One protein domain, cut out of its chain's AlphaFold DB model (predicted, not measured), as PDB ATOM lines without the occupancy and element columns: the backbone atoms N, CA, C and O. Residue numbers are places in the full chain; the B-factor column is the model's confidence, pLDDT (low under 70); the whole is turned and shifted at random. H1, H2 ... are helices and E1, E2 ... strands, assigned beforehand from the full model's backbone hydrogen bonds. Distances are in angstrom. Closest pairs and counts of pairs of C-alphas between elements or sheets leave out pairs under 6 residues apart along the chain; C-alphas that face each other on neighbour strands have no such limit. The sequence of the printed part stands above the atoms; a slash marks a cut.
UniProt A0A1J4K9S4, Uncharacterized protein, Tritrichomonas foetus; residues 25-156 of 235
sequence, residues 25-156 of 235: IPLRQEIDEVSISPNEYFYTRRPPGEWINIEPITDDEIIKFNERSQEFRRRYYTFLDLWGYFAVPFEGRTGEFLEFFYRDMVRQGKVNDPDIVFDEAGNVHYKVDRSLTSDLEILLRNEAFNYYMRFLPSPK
ATOM      1  N   ILE A  25     124.378 120.793  61.631       51.56
ATOM      2  CA  ILE A  25     125.608 120.848  62.458       51.56
ATOM      3  C   ILE A  25     126.058 119.461  62.964       51.56
ATOM      4  O   ILE A  25     127.237 119.145  62.795       51.56
ATOM      5  N   PRO A  26     125.172 118.601  63.514       65.94
ATOM      6  CA  PRO A  26     125.584 117.305  64.068       65.94
ATOM      7  C   PRO A  26     126.135 116.355  62.999       65.94
ATOM      8  O   PRO A  26     127.171 115.728  63.189       65.94
ATOM      9  N   LEU A  27     125.503 116.327  61.820       74.94
ATOM     10  CA  LEU A  27     125.899 115.426  60.741       74.94
ATOM     11  C   LEU A  27     127.288 115.756  60.170       74.94
ATOM     12  O   LEU A  27     128.047 114.856  59.816       74.94
ATOM     13  N   ARG A  28     127.643 117.044  60.081       72.81
ATOM     14  CA  ARG A  28     128.982 117.452  59.629       72.81
ATOM     15  C   ARG A  28     130.059 117.025  60.618       72.81
ATOM     16  O   ARG A  28     131.098 116.538  60.188       72.81
ATOM     17  N   GLN A  29     129.797 117.191  61.914       80.12
ATOM     18  CA  GLN A  29     130.714 116.767  62.970       80.12
ATOM     19  C   GLN A  29     130.938 115.253  62.923       80.12
ATOM     20  O   GLN A  29     132.083 114.812  62.928       80.12
ATOM     21  N   GLU A  30     129.875 114.462  62.758       80.88
ATOM     22  CA  GLU A  30     129.995 113.007  62.611       80.88
ATOM     23  C   GLU A  30     130.786 112.606  61.357       80.88
ATOM     24  O   GLU A  30     131.665 111.748  61.427       80.88
ATOM     25  N   ILE A  31     130.546 113.253  60.210       86.00
ATOM     26  CA  ILE A  31     131.320 113.001  58.981       86.00
ATOM     27  C   ILE A  31     132.809 113.315  59.191       86.00
ATOM     28  O   ILE A  31     133.670 112.559  58.725       86.00
ATOM     29  N   ASP A  32     133.124 114.412  59.882       84.19
ATOM     30  CA  ASP A  32     134.503 114.785  60.195       84.19
ATOM     31  C   ASP A  32     135.167 113.757  61.116       84.19
ATOM     32  O   ASP A  32     136.293 113.338  60.843       84.19
ATOM     33  N   GLU A  33     134.470 113.293  62.151       87.25
ATOM     34  CA  GLU A  33     134.961 112.261  63.067       87.25
ATOM     35  C   GLU A  33     135.233 110.940  62.338       87.25
ATOM     36  O   GLU A  33     136.334 110.396  62.436       87.25
ATOM     37  N   VAL A  34     134.293 110.468  61.513       89.69
ATOM     38  CA  VAL A  34     134.476 109.258  60.692       89.69
ATOM     39  C   VAL A  34     135.620 109.434  59.691       89.69
ATOM     40  O   VAL A  34     136.313 108.476  59.359       89.69
ATOM     41  N   SER A  35     135.859 110.648  59.193       87.38
ATOM     42  CA  SER A  35     136.978 110.925  58.290       87.38
ATOM     43  C   SER A  35     138.332 110.954  59.013       87.38
ATOM     44  O   SER A  35     139.344 110.514  58.455       87.38
ATOM     45  N   ILE A  36     138.373 111.488  60.236       88.12
ATOM     46  CA  ILE A  36     139.602 111.710  61.007       88.12
ATOM     47  C   ILE A  36     140.025 110.442  61.750       88.12
ATOM     48  O   ILE A  36     141.174 110.015  61.597       88.12
ATOM     49  N   SER A  37     139.112 109.835  62.507       91.31
ATOM     50  CA  SER A  37     139.357 108.662  63.349       91.31
ATOM     51  C   SER A  37     138.243 107.608  63.206       91.31
ATOM     52  O   SER A  37     137.559 107.278  64.173       91.31
ATOM     53  N   PRO A  38     138.081 106.986  62.018       94.38
ATOM     54  CA  PRO A  38     137.022 105.996  61.812       94.38
ATOM     55  C   PRO A  38     137.107 104.799  62.768       94.38
ATOM     56  O   PRO A  38     136.073 104.290  63.187       94.38
ATOM     57  N   ASN A  39     138.310 104.369  63.166       95.25
ATOM     58  CA  ASN A  39     138.456 103.315  64.175       95.25
ATOM     59  C   ASN A  39     137.798 103.696  65.508       95.25
ATOM     60  O   ASN A  39     137.069 102.907  66.086       95.25
ATOM     61  N   GLU A  40     138.026 104.916  65.984       94.88
ATOM     62  CA  GLU A  40     137.448 105.402  67.238       94.88
ATOM     63  C   GLU A  40     135.930 105.575  67.119       94.88
ATOM     64  O   GLU A  40     135.182 105.190  68.017       94.88
ATOM     65  N   TYR A  41     135.464 106.081  65.971       96.06
ATOM     66  CA  TYR A  41     134.040 106.207  65.689       96.06
ATOM     67  C   TYR A  41     133.331 104.848  65.777       96.06
ATOM     68  O   TYR A  41     132.437 104.671  66.601       96.06
ATOM     69  N   PHE A  42     133.759 103.863  64.980       97.12
ATOM     70  CA  PHE A  42     133.118 102.542  64.935       97.12
ATOM     71  C   PHE A  42     133.384 101.685  66.180       97.12
ATOM     72  O   PHE A  42     132.722 100.664  66.383       97.12
ATOM     73  N   TYR A  43     134.331 102.084  67.035       96.69
ATOM     74  CA  TYR A  43     134.553 101.425  68.317       96.69
ATOM     75  C   TYR A  43     133.350 101.573  69.252       96.69
ATOM     76  O   TYR A  43     132.979 100.605  69.907       96.69
ATOM     77  N   THR A  44     132.701 102.742  69.256       95.12
ATOM     78  CA  THR A  44     131.610 103.070  70.196       95.12
ATOM     79  C   THR A  44     130.275 103.364  69.523       95.12
ATOM     80  O   THR A  44     129.225 103.256  70.154       95.12
ATOM     81  N   ARG A  45     130.287 103.754  68.247       95.12
ATOM     82  CA  ARG A  45     129.118 104.280  67.540       95.12
ATOM     83  C   ARG A  45     128.868 103.545  66.234       95.12
ATOM     84  O   ARG A  45     129.744 102.885  65.676       95.12
ATOM     85  N   ARG A  46     127.639 103.681  65.742       94.69
ATOM     86  CA  ARG A  46     127.207 103.224  64.418       94.69
ATOM     87  C   ARG A  46     126.732 104.421  63.585       94.69
ATOM     88  O   ARG A  46     126.493 105.489  64.149       94.69
ATOM     89  N   PRO A  47     126.680 104.302  62.249       93.00
ATOM     90  CA  PRO A  47     126.128 105.337  61.383       93.00
ATOM     91  C   PRO A  47     124.680 105.695  61.754       93.00
ATOM     92  O   PRO A  47     123.965 104.866  62.327       93.00
ATOM     93  N   PRO A  48     124.213 106.902  61.396       88.69
ATOM     94  CA  PRO A  48     122.839 107.312  61.657       88.69
ATOM     95  C   PRO A  48     121.841 106.346  61.004       88.69
ATOM     96  O   PRO A  48     121.997 105.942  59.856       88.69
ATOM     97  N   GLY A  49     120.800 105.973  61.749       86.38
ATOM     98  CA  GLY A  49     119.777 105.029  61.290       86.38
ATOM     99  C   GLY A  49     120.140 103.549  61.461       86.38
ATOM    100  O   GLY A  49     119.247 102.708  61.364       86.38
ATOM    101  N   GLU A  50     121.390 103.216  61.783       90.69
ATOM    102  CA  GLU A  50     121.784 101.855  62.147       90.69
ATOM    103  C   GLU A  50     121.632 101.642  63.658       90.69
ATOM    104  O   GLU A  50     122.165 102.399  64.470       90.69
ATOM    105  N   TRP A  51     120.881 100.614  64.052       90.62
ATOM    106  CA  TRP A  51     120.591 100.352  65.461       90.62
ATOM    107  C   TRP A  51     121.707  99.518  66.083       90.62
ATOM    108  O   TRP A  51     122.159  98.547  65.481       90.62
ATOM    109  N   ILE A  52     122.129  99.868  67.301       93.31
ATOM    110  CA  ILE A  52     123.108  99.073  68.048       93.31
ATOM    111  C   ILE A  52     122.421  97.808  68.567       93.31
ATOM    112  O   ILE A  52     121.453  97.881  69.323       93.31
ATOM    113  N   ASN A  53     122.936  96.652  68.159       92.31
ATOM    114  CA  ASN A  53     122.455  95.346  68.569       92.31
ATOM    115  C   ASN A  53     123.228  94.853  69.801       92.31
ATOM    116  O   ASN A  53     124.432  94.591  69.734       92.31
ATOM    117  N   ILE A  54     122.506  94.701  70.910       91.50
ATOM    118  CA  ILE A  54     123.027  94.224  72.199       91.50
ATOM    119  C   ILE A  54     122.718  92.745  72.467       91.50
ATOM    120  O   ILE A  54     123.131  92.218  73.498       91.50
ATOM    121  N   GLU A  55     121.999  92.075  71.565       94.19
ATOM    122  CA  GLU A  55     121.650  90.660  71.708       94.19
ATOM    123  C   GLU A  55     122.902  89.769  71.683       94.19
ATOM    124  O   GLU A  55     123.950  90.183  71.176       94.19
ATOM    125  N   PRO A  56     122.834  88.526  72.186       93.12
ATOM    126  CA  PRO A  56     123.932  87.575  72.058       93.12
ATOM    127  C   PRO A  56     124.410  87.428  70.607       93.12
ATOM    128  O   PRO A  56     123.640  87.610  69.662       93.12
ATOM    129  N   ILE A  57     125.697  87.124  70.423       93.94
ATOM    130  CA  ILE A  57     126.239  86.887  69.085       93.94
ATOM    131  C   ILE A  57     125.619  85.613  68.495       93.94
ATOM    132  O   ILE A  57     125.497  84.595  69.179       93.94
ATOM    133  N   THR A  58     125.204  85.685  67.238       95.19
ATOM    134  CA  THR A  58     124.618  84.552  66.507       95.19
ATOM    135  C   THR A  58     125.694  83.678  65.862       95.19
ATOM    136  O   THR A  58     126.822  84.124  65.656       95.19
ATOM    137  N   ASP A  59     125.351  82.445  65.479       94.62
ATOM    138  CA  ASP A  59     126.289  81.537  64.800       94.62
ATOM    139  C   ASP A  59     126.809  82.116  63.470       94.62
ATOM    140  O   ASP A  59     128.001  82.017  63.169       94.62
ATOM    141  N   ASP A  60     125.951  82.801  62.709       95.00
ATOM    142  CA  ASP A  60     126.337  83.483  61.466       95.00
ATOM    143  C   ASP A  60     127.339  84.619  61.729       95.00
ATOM    144  O   ASP A  60     128.325  84.791  61.003       95.00
ATOM    145  N   GLU A  61     127.128  85.386  62.803       95.81
ATOM    146  CA  GLU A  61     128.069  86.419  63.237       95.81
ATOM    147  C   GLU A  61     129.392  85.819  63.720       95.81
ATOM    148  O   GLU A  61     130.438  86.402  63.450       95.81
ATOM    149  N   ILE A  62     129.379  84.650  64.369       94.25
ATOM    150  CA  ILE A  62     130.598  83.929  64.766       94.25
ATOM    151  C   ILE A  62     131.391  83.492  63.529       94.25
ATOM    152  O   ILE A  62     132.613  83.656  63.491       94.25
ATOM    153  N   ILE A  63     130.729  82.964  62.494       94.50
ATOM    154  CA  ILE A  63     131.392  82.599  61.231       94.50
ATOM    155  C   ILE A  63     132.059  83.836  60.622       94.50
ATOM    156  O   ILE A  63     133.263  83.826  60.356       94.50
ATOM    157  N   LYS A  64     131.309  84.935  60.500       95.94
ATOM    158  CA  LYS A  64     131.812  86.208  59.973       95.94
ATOM    159  C   LYS A  64     132.945  86.790  60.821       95.94
ATOM    160  O   LYS A  64     133.910  87.327  60.276       95.94
ATOM    161  N   PHE A  65     132.860  86.659  62.145       95.38
ATOM    162  CA  PHE A  65     133.916  87.029  63.087       95.38
ATOM    163  C   PHE A  65     135.203  86.279  62.764       95.38
ATOM    164  O   PHE A  65     136.239  86.907  62.557       95.38
ATOM    165  N   ASN A  66     135.130  84.956  62.633       92.25
ATOM    166  CA  ASN A  66     136.293  84.130  62.328       92.25
ATOM    167  C   ASN A  66     136.912  84.471  60.969       92.25
ATOM    168  O   ASN A  66     138.134  84.615  60.873       92.25
ATOM    169  N   GLU A  67     136.093  84.641  59.930       94.56
ATOM    170  CA  GLU A  67     136.560  85.045  58.600       94.56
ATOM    171  C   GLU A  67     137.291  86.389  58.650       94.56
ATOM    172  O   GLU A  67     138.411  86.523  58.144       94.56
ATOM    173  N   ARG A  68     136.698  87.378  59.328       94.88
ATOM    174  CA  ARG A  68     137.290  88.709  59.471       94.88
ATOM    175  C   ARG A  68     138.555  88.680  60.326       94.88
ATOM    176  O   ARG A  68     139.529  89.345  59.984       94.88
ATOM    177  N   SER A  69     138.601  87.874  61.389       91.44
ATOM    178  CA  SER A  69     139.808  87.668  62.202       91.44
ATOM    179  C   SER A  69     140.948  87.071  61.383       91.44
ATOM    180  O   SER A  69     142.082  87.541  61.488       91.44
ATOM    181  N   GLN A  70     140.669  86.073  60.543       90.75
ATOM    182  CA  GLN A  70     141.669  85.492  59.646       90.75
ATOM    183  C   GLN A  70     142.147  86.506  58.606       90.75
ATOM    184  O   GLN A  70     143.349  86.610  58.353       90.75
ATOM    185  N   GLU A  71     141.229  87.287  58.028       91.31
ATOM    186  CA  GLU A  71     141.585  88.372  57.119       91.31
ATOM    187  C   GLU A  71     142.536  89.358  57.798       91.31
ATOM    188  O   GLU A  71     143.591  89.672  57.238       91.31
ATOM    189  N   PHE A  72     142.190  89.805  59.007       90.75
ATOM    190  CA  PHE A  72     142.981  90.799  59.707       90.75
ATOM    191  C   PHE A  72     144.360  90.279  60.092       90.75
ATOM    192  O   PHE A  72     145.357  90.948  59.837       90.75
ATOM    193  N   ARG A  73     144.451  89.053  60.615       85.62
ATOM    194  CA  ARG A  73     145.745  88.422  60.912       85.62
ATOM    195  C   ARG A  73     146.592  88.247  59.655       85.62
ATOM    196  O   ARG A  73     147.795  88.467  59.687       85.62
ATOM    197  N   ARG A  74     145.987  87.897  58.521       86.69
ATOM    198  CA  ARG A  74     146.732  87.706  57.270       86.69
ATOM    199  C   ARG A  74     147.225  89.021  56.666       86.69
ATOM    200  O   ARG A  74     148.292  89.043  56.060       86.69
ATOM    201  N   ARG A  75     146.424  90.089  56.743       85.12
ATOM    202  CA  ARG A  75     146.704  91.372  56.071       85.12
ATOM    203  C   ARG A  75     147.405  92.387  56.965       85.12
ATOM    204  O   ARG A  75     148.279  93.099  56.485       85.12
ATOM    205  N   TYR A  76     147.012  92.453  58.230       79.44
ATOM    206  CA  TYR A  76     147.450  93.457  59.202       79.44
ATOM    207  C   TYR A  76     148.236  92.837  60.363       79.44
ATOM    208  O   TYR A  76     148.684  93.560  61.244       79.44
ATOM    209  N   TYR A  77     148.420  91.509  60.370       79.00
ATOM    210  CA  TYR A  77     149.081  90.725  61.424       79.00
ATOM    211  C   TYR A  77     148.382  90.731  62.787       79.00
ATOM    212  O   TYR A  77     148.680  89.882  63.617       79.00
ATOM    213  N   THR A  78     147.437  91.640  62.998       79.94
ATOM    214  CA  THR A  78     146.631  91.775  64.204       79.94
ATOM    215  C   THR A  78     145.337  92.529  63.878       79.94
ATOM    216  O   THR A  78     145.271  93.282  62.907       79.94
ATOM    217  N   PHE A  79     144.290  92.313  64.668       77.38
ATOM    218  CA  PHE A  79     143.114  93.196  64.747       77.38
ATOM    219  C   PHE A  79     143.007  93.886  66.108       77.38
ATOM    220  O   PHE A  79     142.081  94.661  66.336       77.38
ATOM    221  N   LEU A  80     143.947  93.592  67.003       79.69
ATOM    222  CA  LEU A  80     144.038  94.193  68.320       79.69
ATOM    223  C   LEU A  80     144.301  95.696  68.128       79.69
ATOM    224  O   LEU A  80     145.039  96.075  67.219       79.69
ATOM    225  N   ASP A  81     143.599  96.531  68.891       85.19
ATOM    226  CA  ASP A  81     143.494  97.995  68.734       85.19
ATOM    227  C   ASP A  81     142.803  98.500  67.450       85.19
ATOM    228  O   ASP A  81     142.598  99.703  67.280       85.19
ATOM    229  N   LEU A  82     142.357  97.609  66.557       91.94
ATOM    230  CA  LEU A  82     141.659  97.947  65.307       91.94
ATOM    231  C   LEU A  82     140.182  97.548  65.333       91.94
ATOM    232  O   LEU A  82     139.570  97.313  64.290       91.94
ATOM    233  N   TRP A  83     139.606  97.464  66.530       94.75
ATOM    234  CA  TRP A  83     138.262  96.947  66.762       94.75
ATOM    235  C   TRP A  83     137.159  97.737  66.060       94.75
ATOM    236  O   TRP A  83     136.184  97.144  65.603       94.75
ATOM    237  N   GLY A  84     137.315  99.051  65.893       96.12
ATOM    238  CA  GLY A  84     136.363  99.836  65.112       96.12
ATOM    239  C   GLY A  84     136.401  99.485  63.630       96.12
ATOM    240  O   GLY A  84     135.361  99.224  63.032       96.12
ATOM    241  N   TYR A  85     137.595  99.386  63.037       96.25
ATOM    242  CA  TYR A  85     137.736  98.901  61.658       96.25
ATOM    243  C   TYR A  85     137.255  97.457  61.491       96.25
ATOM    244  O   TYR A  85     136.667  97.101  60.466       96.25
ATOM    245  N   PHE A  86     137.493  96.625  62.502       96.81
ATOM    246  CA  PHE A  86     137.029  95.248  62.541       96.81
ATOM    247  C   PHE A  86     135.496  95.169  62.534       96.81
ATOM    248  O   PHE A  86     134.942  94.320  61.839       96.81
ATOM    249  N   ALA A  87     134.822  96.082  63.240       97.31
ATOM    250  CA  ALA A  87     133.369  96.130  63.388       97.31
ATOM    251  C   ALA A  87     132.610  96.683  62.176       97.31
ATOM    252  O   ALA A  87     131.396  96.504  62.092       97.31
ATOM    253  N   VAL A  88     133.282  97.338  61.224       96.75
ATOM    254  CA  VAL A  88     132.641  97.936  60.037       96.75
ATOM    255  C   VAL A  88     131.649  96.986  59.344       96.75
ATOM    256  O   VAL A  88     130.495  97.377  59.180       96.75
ATOM    257  N   PRO A  89     132.014  95.739  58.979       95.31
ATOM    258  CA  PRO A  89     131.083  94.839  58.310       95.31
ATOM    259  C   PRO A  89     129.992  94.262  59.224       95.31
ATOM    260  O   PRO A  89     129.093  93.612  58.698       95.31
ATOM    261  N   PHE A  90     130.056  94.419  60.548       96.19
ATOM    262  CA  PHE A  90     129.078  93.849  61.481       96.19
ATOM    263  C   PHE A  90     127.950  94.843  61.746       96.19
ATOM    264  O   PHE A  90     128.108  95.787  62.518       96.19
ATOM    265  N   GLU A  91     126.810  94.618  61.097       93.81
ATOM    266  CA  GLU A  91     125.626  95.457  61.265       93.81
ATOM    267  C   GLU A  91     125.156  95.438  62.727       93.81
ATOM    268  O   GLU A  91     125.016  94.388  63.352       93.81
ATOM    269  N   GLY A  92     124.980  96.623  63.294       94.38
ATOM    270  CA  GLY A  92     124.587  96.864  64.674       94.38
ATOM    271  C   GLY A  92     125.645  96.555  65.731       94.38
ATOM    272  O   GLY A  92     125.424  96.884  66.893       94.38
ATOM    273  N   ARG A  93     126.806  95.981  65.390       96.88
ATOM    274  CA  ARG A  93     127.860  95.688  66.375       96.88
ATOM    275  C   ARG A  93     128.912  96.787  66.411       96.88
ATOM    276  O   ARG A  93     129.385  97.267  65.380       96.88
ATOM    277  N   THR A  94     129.301  97.178  67.616       97.56
ATOM    278  CA  THR A  94     130.402  98.117  67.848       97.56
ATOM    279  C   THR A  94     131.722  97.367  68.008       97.56
ATOM    280  O   THR A  94     131.741  96.169  68.307       97.56
ATOM    281  N   GLY A  95     132.841  98.066  67.810       96.94
ATOM    282  CA  GLY A  95     134.166  97.505  68.082       96.94
ATOM    283  C   GLY A  95     134.321  97.057  69.531       96.94
ATOM    284  O   GLY A  95     134.830  95.968  69.770       96.94
ATOM    285  N   GLU A  96     133.798  97.837  70.476       95.56
ATOM    286  CA  GLU A  96     133.787  97.502  71.901       95.56
ATOM    287  C   GLU A  96     133.076  96.166  72.177       95.56
ATOM    288  O   GLU A  96     133.613  95.299  72.867       95.56
ATOM    289  N   PHE A  97     131.894  95.947  71.585       95.81
ATOM    290  CA  PHE A  97     131.164  94.689  71.751       95.81
ATOM    291  C   PHE A  97     131.976  93.491  71.236       95.81
ATOM    292  O   PHE A  97     132.076  92.461  71.907       95.81
ATOM    293  N   LEU A  98     132.581  93.626  70.053       96.06
ATOM    294  CA  LEU A  98     133.371  92.559  69.434       96.06
ATOM    295  C   LEU A  98     134.683  92.297  70.183       96.06
ATOM    296  O   LEU A  98     135.099  91.142  70.291       96.06
ATOM    297  N   GLU A  99     135.301  93.333  70.748       93.75
ATOM    298  CA  GLU A  99     136.453  93.191  71.634       93.75
ATOM    299  C   GLU A  99     136.080  92.408  72.897       93.75
ATOM    300  O   GLU A  99     136.783  91.467  73.272       93.75
ATOM    301  N   PHE A 100     134.968  92.755  73.552       92.62
ATOM    302  CA  PHE A 100     134.518  92.034  74.741       92.62
ATOM    303  C   PHE A 100     134.198  90.575  74.440       92.62
ATOM    304  O   PHE A 100     134.659  89.695  75.171       92.62
ATOM    305  N   PHE A 101     133.477  90.315  73.347       94.06
ATOM    306  CA  PHE A 101     133.197  88.959  72.882       94.06
ATOM    307  C   PHE A 101     134.489  88.162  72.667       94.06
ATOM    308  O   PHE A 101     134.639  87.039  73.149       94.06
ATOM    309  N   TYR A 102     135.468  88.764  71.999       92.69
ATOM    310  CA  TYR A 102     136.755  88.133  71.767       92.69
ATOM    311  C   TYR A 102     137.510  87.827  73.063       92.69
ATOM    312  O   TYR A 102     137.988  86.709  73.257       92.69
ATOM    313  N   ARG A 103     137.580  88.791  73.986       89.38
ATOM    314  CA  ARG A 103     138.218  88.603  75.297       89.38
ATOM    315  C   ARG A 103     137.552  87.485  76.095       89.38
ATOM    316  O   ARG A 103     138.252  86.718  76.754       89.38
ATOM    317  N   ASP A 104     136.229  87.381  76.033       90.75
ATOM    318  CA  ASP A 104     135.469  86.303  76.664       90.75
ATOM    319  C   ASP A 104     135.818  84.930  76.064       90.75
ATOM    320  O   ASP A 104     136.135  83.994  76.801       90.75
ATOM    321  N   MET A 105     135.907  84.818  74.733       90.44
ATOM    322  CA  MET A 105     136.349  83.580  74.078       90.44
ATOM    323  C   MET A 105     137.762  83.151  74.491       90.44
ATOM    324  O   MET A 105     138.011  81.957  74.682       90.44
ATOM    325  N   VAL A 106     138.691  84.101  74.634       89.25
ATOM    326  CA  VAL A 106     140.062  83.802  75.076       89.25
ATOM    327  C   VAL A 106     140.062  83.354  76.540       89.25
ATOM    328  O   VAL A 106     140.681  82.346  76.869       89.25
ATOM    329  N   ARG A 107     139.314  84.037  77.420       87.44
ATOM    330  CA  ARG A 107     139.172  83.649  78.839       87.44
ATOM    331  C   ARG A 107     138.582  82.252  79.014       87.44
ATOM    332  O   ARG A 107     139.019  81.515  79.890       87.44
ATOM    333  N   GLN A 108     137.618  81.879  78.176       88.62
ATOM    334  CA  GLN A 108     137.012  80.545  78.176       88.62
ATOM    335  C   GLN A 108     137.921  79.466  77.561       88.62
ATOM    336  O   GLN A 108     137.553  78.294  77.558       88.62
ATOM    337  N   GLY A 109     139.078  79.835  77.002       86.69
ATOM    338  CA  GLY A 109     139.974  78.908  76.308       86.69
ATOM    339  C   GLY A 109     139.455  78.436  74.945       86.69
ATOM    340  O   GLY A 109     140.034  77.524  74.359       86.69
ATOM    341  N   LYS A 110     138.389  79.056  74.417       87.25
ATOM    342  CA  LYS A 110     137.852  78.772  73.072       87.25
ATOM    343  C   LYS A 110     138.765  79.306  71.970       87.25
ATOM    344  O   LYS A 110     138.818  78.751  70.876       87.25
ATOM    345  N   VAL A 111     139.494  80.378  72.266       86.50
ATOM    346  CA  VAL A 111     140.530  80.940  71.398       86.50
ATOM    347  C   VAL A 111     141.853  80.911  72.150       86.50
ATOM    348  O   VAL A 111     141.968  81.481  73.230       86.50
ATOM    349  N   ASN A 112     142.861  80.279  71.555       85.06
ATOM    350  CA  ASN A 112     144.237  80.377  72.021       85.06
ATOM    351  C   ASN A 112     144.977  81.386  71.138       85.06
ATOM    352  O   ASN A 112     145.232  81.100  69.967       85.06
ATOM    353  N   ASP A 113     145.279  82.560  71.689       83.75
ATOM    354  CA  ASP A 113     146.061  83.588  71.008       83.75
ATOM    355  C   ASP A 113     147.397  83.805  71.736       83.75
ATOM    356  O   ASP A 113     147.400  84.277  72.877       83.75
ATOM    357  N   PRO A 114     148.543  83.478  71.111       81.62
ATOM    358  CA  PRO A 114     149.848  83.666  71.732       81.62
ATOM    359  C   PRO A 114     150.220  85.138  71.915       81.62
ATOM    360  O   PRO A 114     151.107  85.414  72.726       81.62
ATOM    361  N   ASP A 115     149.582  86.063  71.196       81.12
ATOM    362  CA  ASP A 115     149.832  87.501  71.282       81.12
ATOM    363  C   ASP A 115     149.051  88.160  72.428       81.12
ATOM    364  O   ASP A 115     149.204  89.357  72.671       81.12
ATOM    365  N   ILE A 116     148.269  87.383  73.184       83.31
ATOM    366  CA  ILE A 116     147.574  87.830  74.388       83.31
ATOM    367  C   ILE A 116     148.338  87.416  75.644       83.31
ATOM    368  O   ILE A 116     148.813  86.288  75.789       83.31
ATOM    369  N   VAL A 117     148.432  88.349  76.585       84.38
ATOM    370  CA  VAL A 117     148.886  88.131  77.958       84.38
ATOM    371  C   VAL A 117     147.766  88.538  78.891       84.38
ATOM    372  O   VAL A 117     147.113  89.553  78.679       84.38
ATOM    373  N   PHE A 118     147.557  87.759  79.940       83.56
ATOM    374  CA  PHE A 118     146.704  88.168  81.043       83.56
ATOM    375  C   PHE A 118     147.562  88.830  82.117       83.56
ATOM    376  O   PHE A 118     148.615  88.294  82.467       83.56
ATOM    377  N   ASP A 119     147.135  89.983  82.629       82.69
ATOM    378  CA  ASP A 119     147.721  90.518  83.860       82.69
ATOM    379  C   ASP A 119     147.217  89.761  85.098       82.69
ATOM    380  O   ASP A 119     146.337  88.900  85.025       82.69
ATOM    381  N   GLU A 120     147.775  90.107  86.257       79.81
ATOM    382  CA  GLU A 120     147.406  89.529  87.555       79.81
ATOM    383  C   GLU A 120     145.926  89.759  87.922       79.81
ATOM    384  O   GLU A 120     145.368  89.014  88.724       79.81
ATOM    385  N   ALA A 121     145.273  90.758  87.316       78.00
ATOM    386  CA  ALA A 121     143.858  91.071  87.500       78.00
ATOM    387  C   ALA A 121     142.943  90.400  86.450       78.00
ATOM    388  O   ALA A 121     141.722  90.557  86.505       78.00
ATOM    389  N   GLY A 122     143.499  89.645  85.495       70.81
ATOM    390  CA  GLY A 122     142.750  88.999  84.414       70.81
ATOM    391  C   GLY A 122     142.333  89.938  83.272       70.81
ATOM    392  O   GLY A 122     141.433  89.602  82.481       70.81
ATOM    393  N   ASN A 123     142.950  91.118  83.157       75.88
ATOM    394  CA  ASN A 123     142.842  91.958  81.968       75.88
ATOM    395  C   ASN A 123     143.754  91.439  80.863       75.88
ATOM    396  O   ASN A 123     144.808  90.860  81.108       75.88
ATOM    397  N   VAL A 124     143.306  91.652  79.632       75.06
ATOM    398  CA  VAL A 124     143.982  91.198  78.421       75.06
ATOM    399  C   VAL A 124     144.905  92.315  77.956       75.06
ATOM    400  O   VAL A 124     144.445  93.433  77.750       75.06
ATOM    401  N   HIS A 125     146.181  91.993  77.790       75.56
ATOM    402  CA  HIS A 125     147.221  92.849  77.230       75.56
ATOM    403  C   HIS A 125     147.755  92.219  75.953       75.56
ATOM    404  O   HIS A 125     147.850  90.994  75.841       75.56
ATOM    405  N   TYR A 126     148.143  93.053  74.998       78.00
ATOM    406  CA  TYR A 126     148.685  92.603  73.725       78.00
ATOM    407  C   TYR A 126     150.214  92.624  73.771       78.00
ATOM    408  O   TYR A 126     150.820  93.621  74.153       78.00
ATOM    409  N   LYS A 127     150.864  91.519  73.384       72.19
ATOM    410  CA  LYS A 127     152.339  91.408  73.370       72.19
ATOM    411  C   LYS A 127     152.999  92.304  72.331       72.19
ATOM    412  O   LYS A 127     154.210  92.513  72.374       72.19
ATOM    413  N   VAL A 128     152.229  92.743  71.344       66.38
ATOM    414  CA  VAL A 128     152.748  93.245  70.086       66.38
ATOM    415  C   VAL A 128     152.196  94.640  69.830       66.38
ATOM    416  O   VAL A 128     151.043  94.790  69.447       66.38
ATOM    417  N   ASP A 129     153.059  95.643  69.968       62.19
ATOM    418  CA  ASP A 129     152.824  96.987  69.442       62.19
ATOM    419  C   ASP A 129     153.224  96.999  67.958       62.19
ATOM    420  O   ASP A 129     154.388  97.198  67.590       62.19
ATOM    421  N   ARG A 130     152.279  96.638  67.084       67.88
ATOM    422  CA  ARG A 130     152.467  96.703  65.628       67.88
ATOM    423  C   ARG A 130     151.625  97.836  65.075       67.88
ATOM    424  O   ARG A 130     150.405  97.745  65.001       67.88
ATOM    425  N   SER A 131     152.308  98.872  64.604       69.56
ATOM    426  CA  SER A 131     151.670  99.931  63.831       69.56
ATOM    427  C   SER A 131     151.239  99.417  62.455       69.56
ATOM    428  O   SER A 131     151.966  98.692  61.769       69.56
ATOM    429  N   LEU A 132     150.040  99.820  62.036       79.94
ATOM    430  CA  LEU A 132     149.585  99.663  60.658       79.94
ATOM    431  C   LEU A 132     150.549 100.375  59.706       79.94
ATOM    432  O   LEU A 132     150.999 101.492  59.962       79.94
ATOM    433  N   THR A 133     150.812  99.762  58.554       83.56
ATOM    434  CA  THR A 133     151.439 100.500  57.455       83.56
ATOM    435  C   THR A 133     150.456 101.534  56.903       83.56
ATOM    436  O   THR A 133     149.246 101.296  56.868       83.56
ATOM    437  N   SER A 134     150.973 102.665  56.413       84.06
ATOM    438  CA  SER A 134     150.152 103.763  55.875       84.06
ATOM    439  C   SER A 134     149.156 103.304  54.809       84.06
ATOM    440  O   SER A 134     148.022 103.769  54.761       84.06
ATOM    441  N   ASP A 135     149.569 102.369  53.952       86.94
ATOM    442  CA  ASP A 135     148.762 101.907  52.823       86.94
ATOM    443  C   ASP A 135     147.570 101.062  53.296       86.94
ATOM    444  O   ASP A 135     146.465 101.183  52.768       86.94
ATOM    445  N   LEU A 136     147.779 100.234  54.322       86.81
ATOM    446  CA  LEU A 136     146.736  99.414  54.934       86.81
ATOM    447  C   LEU A 136     145.755 100.267  55.740       86.81
ATOM    448  O   LEU A 136     144.545 100.055  55.649       86.81
ATOM    449  N   GLU A 137     146.262 101.264  56.462       87.00
ATOM    450  CA  GLU A 137     145.427 102.222  57.182       87.00
ATOM    451  C   GLU A 137     144.500 102.985  56.224       87.00
ATOM    452  O   GLU A 137     143.306 103.113  56.489       87.00
ATOM    453  N   ILE A 138     145.006 103.425  55.065       88.81
ATOM    454  CA  ILE A 138     144.190 104.083  54.034       88.81
ATOM    455  C   ILE A 138     143.064 103.163  53.540       88.81
ATOM    456  O   ILE A 138     141.943 103.630  53.335       88.81
ATOM    457  N   LEU A 139     143.331 101.867  53.349       91.12
ATOM    458  CA  LEU A 139     142.310 100.915  52.904       91.12
ATOM    459  C   LEU A 139     141.195 100.754  53.942       91.12
ATOM    460  O   LEU A 139     140.026 100.851  53.574       91.12
ATOM    461  N   LEU A 140     141.548 100.579  55.219       92.81
ATOM    462  CA  LEU A 140     140.578 100.448  56.312       92.81
ATOM    463  C   LEU A 140     139.777 101.739  56.530       92.81
ATOM    464  O   LEU A 140     138.555 101.692  56.664       92.81
ATOM    465  N   ARG A 141     140.435 102.905  56.471       92.44
ATOM    466  CA  ARG A 141     139.765 104.217  56.512       92.44
ATOM    467  C   ARG A 141     138.747 104.361  55.383       92.44
ATOM    468  O   ARG A 141     137.619 104.778  55.626       92.44
ATOM    469  N   ASN A 142     139.124 103.996  54.156       91.88
ATOM    470  CA  ASN A 142     138.224 104.070  53.006       91.88
ATOM    471  C   ASN A 142     137.053 103.090  53.130       91.88
ATOM    472  O   ASN A 142     135.934 103.440  52.769       91.88
ATOM    473  N   GLU A 143     137.294 101.873  53.616       94.75
ATOM    474  CA  GLU A 143     136.242 100.886  53.871       94.75
ATOM    475  C   GLU A 143     135.222 101.422  54.884       94.75
ATOM    476  O   GLU A 143     134.030 101.466  54.581       94.75
ATOM    477  N   ALA A 144     135.700 101.912  56.030       95.06
ATOM    478  CA  ALA A 144     134.880 102.490  57.092       95.06
ATOM    479  C   ALA A 144     134.070 103.703  56.608       95.06
ATOM    480  O   ALA A 144     132.862 103.788  56.827       95.06
ATOM    481  N   PHE A 145     134.716 104.618  55.881       92.62
ATOM    482  CA  PHE A 145     134.048 105.794  55.333       92.62
ATOM    483  C   PHE A 145     132.989 105.411  54.292       92.62
ATOM    484  O   PHE A 145     131.859 105.886  54.343       92.62
ATOM    485  N   ASN A 146     133.311 104.500  53.367       92.00
ATOM    486  CA  ASN A 146     132.353 104.023  52.368       92.00
ATOM    487  C   ASN A 146     131.170 103.293  52.999       92.00
ATOM    488  O   ASN A 146     130.073 103.351  52.448       92.00
ATOM    489  N   TYR A 147     131.389 102.588  54.109       94.69
ATOM    490  CA  TYR A 147     130.318 101.980  54.880       94.69
ATOM    491  C   TYR A 147     129.393 103.059  55.453       94.69
ATOM    492  O   TYR A 147     128.205 103.049  55.144       94.69
ATOM    493  N   TYR A 148     129.943 104.045  56.168       92.12
ATOM    494  CA  TYR A 148     129.183 105.160  56.745       92.12
ATOM    495  C   TYR A 148     128.347 105.915  55.703       92.12
ATOM    496  O   TYR A 148     127.159 106.163  55.898       92.12
ATOM    497  N   MET A 149     128.939 106.217  54.544       88.94
ATOM    498  CA  MET A 149     128.272 106.972  53.479       88.94
ATOM    499  C   MET A 149     127.020 106.283  52.908       88.94
ATOM    500  O   MET A 149     126.211 106.960  52.279       88.94
ATOM    501  N   ARG A 150     126.833 104.970  53.108       90.31
ATOM    502  CA  ARG A 150     125.621 104.246  52.668       90.31
ATOM    503  C   ARG A 150     124.381 104.609  53.479       90.31
ATOM    504  O   ARG A 150     123.274 104.427  52.983       90.31
ATOM    505  N   PHE A 151     124.577 105.097  54.698       86.75
ATOM    506  CA  PHE A 151     123.506 105.444  55.631       86.75
ATOM    507  C   PHE A 151     123.066 106.896  55.500       86.75
ATOM    508  O   PHE A 151     122.030 107.291  56.033       86.75
ATOM    509  N   LEU A 152     123.830 107.698  54.761       83.94
ATOM    510  CA  LEU A 152     123.425 109.055  54.462       83.94
ATOM    511  C   LEU A 152     122.353 109.042  53.369       83.94
ATOM    512  O   LEU A 152     122.466 108.274  52.405       83.94
ATOM    513  N   PRO A 153     121.325 109.903  53.476       75.12
ATOM    514  CA  PRO A 153     120.382 110.091  52.387       75.12
ATOM    515  C   PRO A 153     121.172 110.427  51.123       75.12
ATOM    516  O   PRO A 153     122.095 111.241  51.167       75.12
ATOM    517  N   SER A 154     120.845 109.752  50.014       57.59
ATOM    518  CA  SER A 154     121.576 109.907  48.755       57.59
ATOM    519  C   SER A 154     121.714 111.393  48.436       57.59
ATOM    520  O   SER A 154     120.691 112.051  48.219       57.59
ATOM    521  N   PRO A 155     122.943 111.936  48.416       50.78
ATOM    522  CA  PRO A 155     123.122 113.336  48.105       50.78
ATOM    523  C   PRO A 155     122.545 113.608  46.721       50.78
ATOM    524  O   PRO A 155     122.713 112.811  45.784       50.78
ATOM    525  N   LYS A 156     121.883 114.755  46.561       51.88
ATOM    526  CA  LYS A 156     121.591 115.261  45.217       51.88
ATOM    527  C   LYS A 156     122.946 115.351  44.488       51.88
ATOM    528  O   LYS A 156     123.980 115.566  45.113       51.88
TER     529      LYS A 156
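What this domain is: This is residues 25 to 156 of the 235 residues of an uncharacterized protein of Tritrichomonas foetus (UniProt A0A1J4K9S4). Two short helices, H2 and H4, make a small core; H6 packs on it with H1 side by side with H6, while H5 runs from the core to a small strand hairpin, E1 and E2, far from H1. The longest helix, H3, lies near H4 but touches no helix. The 132 printed residues include, in order, H1 H2 H3 H4 H5 E1 E2 H6, mostly helix, with the two strands antiparallel. The whole is compact, with a radius of gyration of the C-alphas of 15.5 A, and spans 53 by 35 by 27 A, only just elongated.

Where its parts are: H1, residues 26 to 36, starts at C-alpha 26 (125.584, 117.305, 64.068) and is 15.4 A long. H2 is residues 38 to 44; H3, residues 59 to 76, is 24.9 A. H4 is residues 83 to 87; H5, residues 95 to 107, is 18.2 A. E1 is residues 116 to 118, E2 124 to 126. H6, residues 134 to 148, is 21.0 A and ends at C-alpha 148 (129.183, 105.160, 56.745).

How they stand to each other: H2 touches H4, closest at C-alphas 43 and 84, 4.0 A. H5 touches H4 with residues 95 to 99 alone, C-alphas 83 and 95 being closest at 4.3 A. H1 touches H6 at a shallow tilt of 23 degrees, opposite ways, closest at C-alphas 34 and 145, 6.4 A. H6 touches H2 with residues 141 to 145 alone, closest at C-alphas 38 and 141, 6.2 A. H3 is close to but not clearly touching H4, closest at C-alphas 68 and 86, 7.2 A. In the hairpin, N 117 and O 125 are within hydrogen-bond range, 2.8 A. H1, H3, H4, H5 and H6 have every O i to N i+4 pair within range; H2 has 2 of 3.

The domain as a whole: The printed part has no cut. The link from H2 to H3, residues 45 to 58, is long. The C-alphas farthest apart, of Glu 120 and Lys 156, are 55.9 A apart. pLDDT is under 70 at residues 25 to 26, 128 to 131 and 154 to 156.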